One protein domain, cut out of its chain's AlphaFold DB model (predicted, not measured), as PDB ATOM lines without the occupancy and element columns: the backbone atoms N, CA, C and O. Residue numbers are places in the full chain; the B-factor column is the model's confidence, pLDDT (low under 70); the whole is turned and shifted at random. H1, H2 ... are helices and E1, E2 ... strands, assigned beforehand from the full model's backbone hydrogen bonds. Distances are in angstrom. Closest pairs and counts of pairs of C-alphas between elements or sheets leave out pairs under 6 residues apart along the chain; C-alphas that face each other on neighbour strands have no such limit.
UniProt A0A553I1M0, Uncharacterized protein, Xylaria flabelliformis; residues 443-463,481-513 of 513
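Overview. This is residues 443 to 463 and 481 to 513 of the 513 residues of an uncharacterized protein of Xylaria flabelliformis (UniProt A0A553I1M0). A single hairpin of two strands, E1 and E2, stands in the middle; helix H1 packs beside E2 on one side of it, and helix H2 runs on from the end of E2 and away on the other side, beyond E1. The two ends of the printed part, residues 443 to 451 and 505 to 513, stick out and make much of the length. The printed part has 54 residues, with two named helices and two named strands in the order H1, E1, E2, H2; the sheet E1 - E2 is antiparallel, and the class is mixed, helices and strands. The whole is loose, with a radius of gyration of the C-alphas of 13.0 A and spans of 41 by 29 by 23 A.

Arrangement. Look first at E1, residues 482 to 488, and E2, residues 494 to 500, a hairpin of antiparallel neighbours whose directions differ by 149 degrees. Among the C-alphas that face each other are 486 and 496, 4.5 A apart. Across the pair, N 485 and O 497 are 2.9 A apart and N 499 and O 483 are 2.8 A apart, both within hydrogen-bond range. Next find H1, residues 449 to 458: it has 6 pairs of C-alphas within 8 A of E2, the closest those of Ala 456 and Leu 498, 6.4 A apart. H2, residues 501 to 508, follows E2 with 0 residues between; its closest C-alphas to E1 are those of Ala 501 and Leu 482, 5.4 A apart. H1 and H2 are apart. In H1 every O i to N i+4 pair is within hydrogen-bond range; in H2, 2 of 4 are.

Along the chain. Find C-alpha 482 at (28.049, 35.015, -6.656); from there E1 runs 18.9 A to C-alpha 488. E2 spans 19.0 A from C-alpha 494 to C-alpha 500. H1 begins at C-alpha 449, at (42.445, 34.616, -10.059), and covers 14.1 A to C-alpha 458. H2 is 11.6 A long from C-alpha 501 and ends at C-alpha 508, at (12.841, 32.292, -12.077).

Size, cuts and confidence. The two C-alphas farthest apart are those of Ser 448 and Phe 513, 41.1 A. Residues 464 to 480 are not printed; C-alphas 463 and 481 are 14.9 A apart across this cut, which lies in the link from H1 to E1. Of the links that are printed whole, E1 to E2, with 5 residues, and E2 to H2 are tight. The model's mean pLDDT over the printed part is 76.7, and residues 443 to 445 and 503 to 513 are under 70.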
ATOM      1  N   SER A 443      39.381  24.686  -7.639       60.06
ATOM      2  CA  SER A 443      38.431  24.195  -8.630       60.06
ATOM      3  C   SER A 443      39.079  24.465  -9.989       60.06
ATOM      4  O   SER A 443      39.348  25.625 -10.300       60.06
ATOM      5  N   GLN A 444      39.342  23.427 -10.784       62.41
ATOM      6  CA  GLN A 444      39.897  23.586 -12.137       62.41
ATOM      7  C   GLN A 444      39.002  24.438 -13.053       62.41
ATOM      8  O   GLN A 444      39.399  24.765 -14.161       62.41
ATOM      9  N   ALA A 445      37.810  24.820 -12.585       68.69
ATOM     10  CA  ALA A 445      36.946  25.789 -13.237       68.69
ATOM     11  C   ALA A 445      37.573  27.189 -13.386       68.69
ATOM     12  O   ALA A 445      37.090  27.951 -14.215       68.69
ATOM     13  N   TRP A 446      38.622  27.526 -12.622       72.94
ATOM     14  CA  TRP A 446      39.339  28.803 -12.737       72.94
ATOM     15  C   TRP A 446      40.845  28.533 -12.763       72.94
ATOM     16  O   TRP A 446      41.427  28.129 -11.751       72.94
ATOM     17  N   GLY A 447      41.480  28.727 -13.918       71.44
ATOM     18  CA  GLY A 447      42.919  28.544 -14.110       71.44
ATOM     19  C   GLY A 447      43.751  29.555 -13.314       71.44
ATOM     20  O   GLY A 447      44.857  29.238 -12.867       71.44
ATOM     21  N   SER A 448      43.202  30.745 -13.058       81.25
ATOM     22  CA  SER A 448      43.837  31.790 -12.253       81.25
ATOM     23  C   SER A 448      42.816  32.749 -11.624       81.25
ATOM     24  O   SER A 448      41.665  32.842 -12.046       81.25
ATOM     25  N   ILE A 449      43.248  33.511 -10.613       83.31
ATOM     26  CA  ILE A 449      42.445  34.616 -10.059       83.31
ATOM     27  C   ILE A 449      42.208  35.723 -11.102       83.31
ATOM     28  O   ILE A 449      41.216  36.442 -11.029       83.31
ATOM     29  N   GLU A 450      43.094  35.828 -12.096       85.56
ATOM     30  CA  GLU A 450      42.984  36.775 -13.203       85.56
ATOM     31  C   GLU A 450      41.830  36.408 -14.135       85.56
ATOM     32  O   GLU A 450      41.151  37.304 -14.616       85.56
ATOM     33  N   GLU A 451      41.537  35.117 -14.333       85.81
ATOM     34  CA  GLU A 451      40.353  34.677 -15.083       85.81
ATOM     35  C   GLU A 451      39.056  35.039 -14.351       85.81
ATOM     36  O   GLU A 451      38.104  35.507 -14.976       85.81
ATOM     37  N   LEU A 452      39.033  34.895 -13.020       86.12
ATOM     38  CA  LEU A 452      37.898  35.329 -12.201       86.12
ATOM     39  C   LEU A 452      37.724  36.857 -12.265       86.12
ATOM     40  O   LEU A 452      36.604  37.347 -12.397       86.12
ATOM     41  N   LEU A 453      38.826  37.614 -12.211       87.25
ATOM     42  CA  LEU A 453      38.811  39.073 -12.316       87.25
ATOM     43  C   LEU A 453      38.404  39.537 -13.722       87.25
ATOM     44  O   LEU A 453      37.597  40.453 -13.854       87.25
ATOM     45  N   ALA A 454      38.903  38.881 -14.770       88.00
ATOM     46  CA  ALA A 454      38.517  39.141 -16.153       88.00
ATOM     47  C   ALA A 454      37.029  38.846 -16.368       88.00
ATOM     48  O   ALA A 454      36.338  39.623 -17.031       88.00
ATOM     49  N   LEU A 455      36.507  37.773 -15.766       88.94
ATOM     50  CA  LEU A 455      35.077  37.491 -15.778       88.94
ATOM     51  C   LEU A 455      34.284  38.556 -15.013       88.94
ATOM     52  O   LEU A 455      33.239  38.987 -15.493       88.94
ATOM     53  N   ALA A 456      34.773  39.012 -13.858       87.88
ATOM     54  CA  ALA A 456      34.122  40.057 -13.072       87.88
ATOM     55  C   ALA A 456      34.061  41.394 -13.833       87.88
ATOM     56  O   ALA A 456      33.001  42.016 -13.871       87.88
ATOM     57  N   ILE A 457      35.145  41.798 -14.505       87.56
ATOM     58  CA  ILE A 457      35.201  43.026 -15.320       87.56
ATOM     59  C   ILE A 457      34.287  42.927 -16.550       87.56
ATOM     60  O   ILE A 457      33.642  43.907 -16.917       87.56
ATOM     61  N   ASN A 458      34.209  41.750 -17.178       89.06
ATOM     62  CA  ASN A 458      33.335  41.524 -18.333       89.06
ATOM     63  C   ASN A 458      31.864  41.299 -17.947       89.06
ATOM     64  O   ASN A 458      30.983  41.365 -18.808       89.06
ATOM     65  N   SER A 459      31.579  41.025 -16.670       88.62
ATOM     66  CA  SER A 459      30.214  40.871 -16.176       88.62
ATOM     67  C   SER A 459      29.497  42.219 -16.092       88.62
ATOM     68  O   SER A 459      30.105  43.279 -15.943       88.62
ATOM     69  N   ARG A 460      28.168  42.198 -16.215       88.00
ATOM     70  CA  ARG A 460      27.373  43.419 -16.058       88.00
ATOM     71  C   ARG A 460      27.432  43.877 -14.599       88.00
ATOM     72  O   ARG A 460      27.254  43.039 -13.716       88.00
ATOM     73  N   PRO A 461      27.616  45.182 -14.332       86.50
ATOM     74  CA  PRO A 461      27.569  45.688 -12.970       86.50
ATOM     75  C   PRO A 461      26.200  45.367 -12.370       86.50
ATOM     76  O   PRO A 461      25.169  45.705 -12.950       86.50
ATOM     77  N   ALA A 462      26.193  44.678 -11.231       86.31
ATOM     78  CA  ALA A 462      24.959  44.388 -10.525       86.31
ATOM     79  C   ALA A 462      24.408  45.682  -9.916       86.31
ATOM     80  O   ALA A 462      25.130  46.393  -9.211       86.31
ATOM     81  N   ASP A 463      23.123  45.966 -10.132       86.00
ATOM     82  CA  ASP A 463      22.481  47.175  -9.601       86.00
ATOM     83  C   ASP A 463      22.554  47.238  -8.066       86.00
ATOM     84  O   ASP A 463      22.630  48.317  -7.486       86.00
ATOM     85  N   PRO A 481      27.070  35.923  -2.112       85.94
ATOM     86  CA  PRO A 481      27.192  34.734  -2.938       85.94
ATOM     87  C   PRO A 481      27.011  35.104  -4.414       85.94
ATOM     88  O   PRO A 481      25.952  35.583  -4.834       85.94
ATOM     89  N   LEU A 482      28.050  34.852  -5.207       86.31
ATOM     90  CA  LEU A 482      28.049  35.015  -6.656       86.31
ATOM     91  C   LEU A 482      27.838  33.657  -7.323       86.31
ATOM     92  O   LEU A 482      28.375  32.637  -6.890       86.31
ATOM     93  N   ARG A 483      27.056  33.642  -8.399       87.06
ATOM     94  CA  ARG A 483      26.844  32.474  -9.250       87.06
ATOM     95  C   ARG A 483      27.254  32.823 -10.670       87.06
ATOM     96  O   ARG A 483      26.948  33.906 -11.161       87.06
ATOM     97  N   VAL A 484      27.908  31.888 -11.341       88.38
ATOM     98  CA  VAL A 484      28.199  32.008 -12.771       88.38
ATOM     99  C   VAL A 484      27.023  31.442 -13.548       88.38
ATOM    100  O   VAL A 484      26.552  30.339 -13.251       88.38
ATOM    101  N   ARG A 485      26.516  32.209 -14.514       88.69
ATOM    102  CA  ARG A 485      25.508  31.743 -15.468       88.69
ATOM    103  C   ARG A 485      26.019  31.906 -16.890       88.69
ATOM    104  O   ARG A 485      26.713  32.869 -17.203       88.69
ATOM    105  N   GLU A 486      25.648  30.973 -17.750       90.44
ATOM    106  CA  GLU A 486      25.868  31.100 -19.184       90.44
ATOM    107  C   GLU A 486      24.763  31.957 -19.792       90.44
ATOM    108  O   GLU A 486      23.569  31.746 -19.562       90.44
ATOM    109  N   ARG A 487      25.166  32.945 -20.581       86.06
ATOM    110  CA  ARG A 487      24.274  33.824 -21.316       86.06
ATOM    111  C   ARG A 487      24.407  33.535 -22.800       86.06
ATOM    112  O   ARG A 487      25.462  33.736 -23.397       86.06
ATOM    113  N   HIS A 488      23.300  33.140 -23.416       87.00
ATOM    114  CA  HIS A 488      23.208  33.045 -24.867       87.00
ATOM    115  C   HIS A 488      23.006  34.444 -25.464       87.00
ATOM    116  O   HIS A 488      21.961  35.077 -25.279       87.00
ATOM    117  N   GLY A 489      24.023  34.956 -26.160       81.75
ATOM    118  CA  GLY A 489      23.898  36.174 -26.956       81.75
ATOM    119  C   GLY A 489      23.009  35.969 -28.190       81.75
ATOM    120  O   GLY A 489      22.804  34.848 -28.650       81.75
ATOM    121  N   LYS A 490      22.524  37.069 -28.789       80.81
ATOM    122  CA  LYS A 490      21.716  37.046 -30.032       80.81
ATOM    123  C   LYS A 490      22.441  36.417 -31.237       80.81
ATOM    124  O   LYS A 490      21.794  36.112 -32.228       80.81
ATOM    125  N   GLN A 491      23.759  36.229 -31.159       75.62
ATOM    126  CA  GLN A 491      24.607  35.685 -32.226       75.62
ATOM    127  C   GLN A 491      25.275  34.350 -31.846       75.62
ATOM    128  O   GLN A 491      26.436  34.143 -32.168       75.62
ATOM    129  N   GLN A 492      24.583  33.456 -31.126       74.88
ATOM    130  CA  GLN A 492      25.084  32.123 -30.715       74.88
ATOM    131  C   GLN A 492      26.390  32.090 -29.890       74.88
ATOM    132  O   GLN A 492      26.774  31.025 -29.419       74.88
ATOM    133  N   HIS A 493      27.037  33.222 -29.623       79.25
ATOM    134  CA  HIS A 493      28.134  33.294 -28.667       79.25
ATOM    135  C   HIS A 493      27.603  33.105 -27.241       79.25
ATOM    136  O   HIS A 493      26.799  33.907 -26.748       79.25
ATOM    137  N   VAL A 494      28.059  32.031 -26.594       82.50
ATOM    138  CA  VAL A 494      27.853  31.770 -25.167       82.50
ATOM    139  C   VAL A 494      28.874  32.596 -24.392       82.50
ATOM    140  O   VAL A 494      30.075  32.488 -24.629       82.50
ATOM    141  N   GLN A 495      28.396  33.461 -23.503       85.12
ATOM    142  CA  GLN A 495      29.236  34.263 -22.614       85.12
ATOM    143  C   GLN A 495      28.919  33.878 -21.172       85.12
ATOM    144  O   GLN A 495      27.755  33.882 -20.782       85.12
ATOM    145  N   ALA A 496      29.932  33.549 -20.377       87.69
ATOM    146  CA  ALA A 496      29.751  33.410 -18.939       87.69
ATOM    147  C   ALA A 496      29.588  34.804 -18.315       87.69
ATOM    148  O   ALA A 496      30.311  35.736 -18.667       87.69
ATOM    149  N   GLU A 497      28.646  34.957 -17.390       90.19
ATOM    150  CA  GLU A 497      28.497  36.173 -16.592       90.19
ATOM    151  C   GLU A 497      28.321  35.833 -15.108       90.19
ATOM    152  O   GLU A 497      27.668  34.851 -14.743       90.19
ATOM    153  N   LEU A 498      28.930  36.651 -14.246       88.75
ATOM    154  CA  LEU A 498      28.747  36.602 -12.798       88.75
ATOM    155  C   LEU A 498      27.463  37.337 -12.420       88.75
ATOM    156  O   LEU A 498      27.224  38.459 -12.863       88.75
ATOM    157  N   VAL A 499      26.636  36.697 -11.598       89.25
ATOM    158  CA  VAL A 499      25.350  37.233 -11.140       89.25
ATOM    159  C   VAL A 499      25.208  36.977  -9.652       89.25
ATOM    160  O   VAL A 499      25.538  35.896  -9.162       89.25
ATOM    161  N   LEU A 500      24.689  37.959  -8.920       88.69
ATOM    162  CA  LEU A 500      24.369  37.788  -7.507       88.69
ATOM    163  C   LEU A 500      23.306  36.699  -7.350       88.69
ATOM    164  O   LEU A 500      22.246  36.753  -7.978       88.69
ATOM    165  N   ALA A 501      23.559  35.721  -6.478       83.38
ATOM    166  CA  ALA A 501      22.668  34.573  -6.307       83.38
ATOM    167  C   ALA A 501      21.232  34.985  -5.921       83.38
ATOM    168  O   ALA A 501      20.273  34.286  -6.250       83.38
ATOM    169  N   ARG A 502      21.073  36.155  -5.288       74.69
ATOM    170  CA  ARG A 502      19.775  36.706  -4.883       74.69
ATOM    171  C   ARG A 502      18.885  37.109  -6.066       74.69
ATOM    172  O   ARG A 502      17.671  37.000  -5.954       74.69
ATOM    173  N   GLU A 503      19.451  37.516  -7.205       59.66
ATOM    174  CA  GLU A 503      18.665  37.895  -8.394       59.66
ATOM    175  C   GLU A 503      18.073  36.690  -9.134       59.66
ATOM    176  O   GLU A 503      17.071  36.813  -9.842       59.66
ATOM    177  N   PHE A 504      18.652  35.501  -8.952       54.28
ATOM    178  CA  PHE A 504      18.183  34.301  -9.639       54.28
ATOM    179  C   PHE A 504      16.807  33.842  -9.130       54.28
ATOM    180  O   PHE A 504      15.987  33.360  -9.913       54.28
ATOM    181  N   ALA A 505      16.518  34.050  -7.841       57.06
ATOM    182  CA  ALA A 505      15.209  33.743  -7.265       57.06
ATOM    183  C   ALA A 505      14.096  34.589  -7.910       57.06
ATOM    184  O   ALA A 505      13.028  34.072  -8.230       57.06
ATOM    185  N   THR A 506      14.374  35.865  -8.191       56.72
ATOM    186  CA  THR A 506      13.399  36.791  -8.781       56.72
ATOM    187  C   THR A 506      13.185  36.529 -10.273       56.72
ATOM    188  O   THR A 506      12.055  36.600 -10.752       56.72
ATOM    189  N   PHE A 507      14.240  36.170 -11.015       53.03
ATOM    190  CA  PHE A 507      14.126  35.911 -12.457       53.03
ATOM    191  C   PHE A 507      13.406  34.589 -12.773       53.03
ATOM    192  O   PHE A 507      12.720  34.487 -13.788       53.03
ATOM    193  N   THR A 508      13.508  33.593 -11.887       54.69
ATOM    194  CA  THR A 508      12.841  32.292 -12.077       54.69
ATOM    195  C   THR A 508      11.333  32.361 -11.782       54.69
ATOM    196  O   THR A 508      10.573  31.569 -12.327       54.69
ATOM    197  N   MET A 509      10.868  33.339 -10.992       52.34
ATOM    198  CA  MET A 509       9.437  33.528 -10.688       52.34
ATOM    199  C   MET A 509       8.674  34.420 -11.687       52.34
ATOM    200  O   MET A 509       7.451  34.488 -11.616       52.34
ATOM    201  N   MET A 510       9.344  35.078 -12.644       45.91
ATOM    202  CA  MET A 510       8.704  35.990 -13.615       45.91
ATOM    203  C   MET A 510       8.372  35.361 -14.984       45.91
ATOM    204  O   MET A 510       8.238  36.072 -15.980       45.91
ATOM    205  N   LYS A 511       8.186  34.038 -15.056       39.69
ATOM    206  CA  LYS A 511       7.532  33.393 -16.210       39.69
ATOM    207  C   LYS A 511       6.545  32.301 -15.783       39.69
ATOM    208  O   LYS A 511       6.923  31.133 -15.737       39.69
ATOM    209  N   PRO A 512       5.271  32.642 -15.547       43.53
ATOM    210  CA  PRO A 512       4.177  31.759 -15.911       43.53
ATOM    211  C   PRO A 512       3.899  31.933 -17.416       43.53
ATOM    212  O   PRO A 512       3.716  33.057 -17.887       43.53
ATOM    213  N   PHE A 513       3.959  30.831 -18.165       42.62
ATOM    214  CA  PHE A 513       3.385  30.740 -19.512       42.62
ATOM    215  C   PHE A 513       1.871  30.579 -19.427       42.62
ATOM    216  O   PHE A 513       1.424  29.881 -18.487       42.62
TER     217      PHE A 513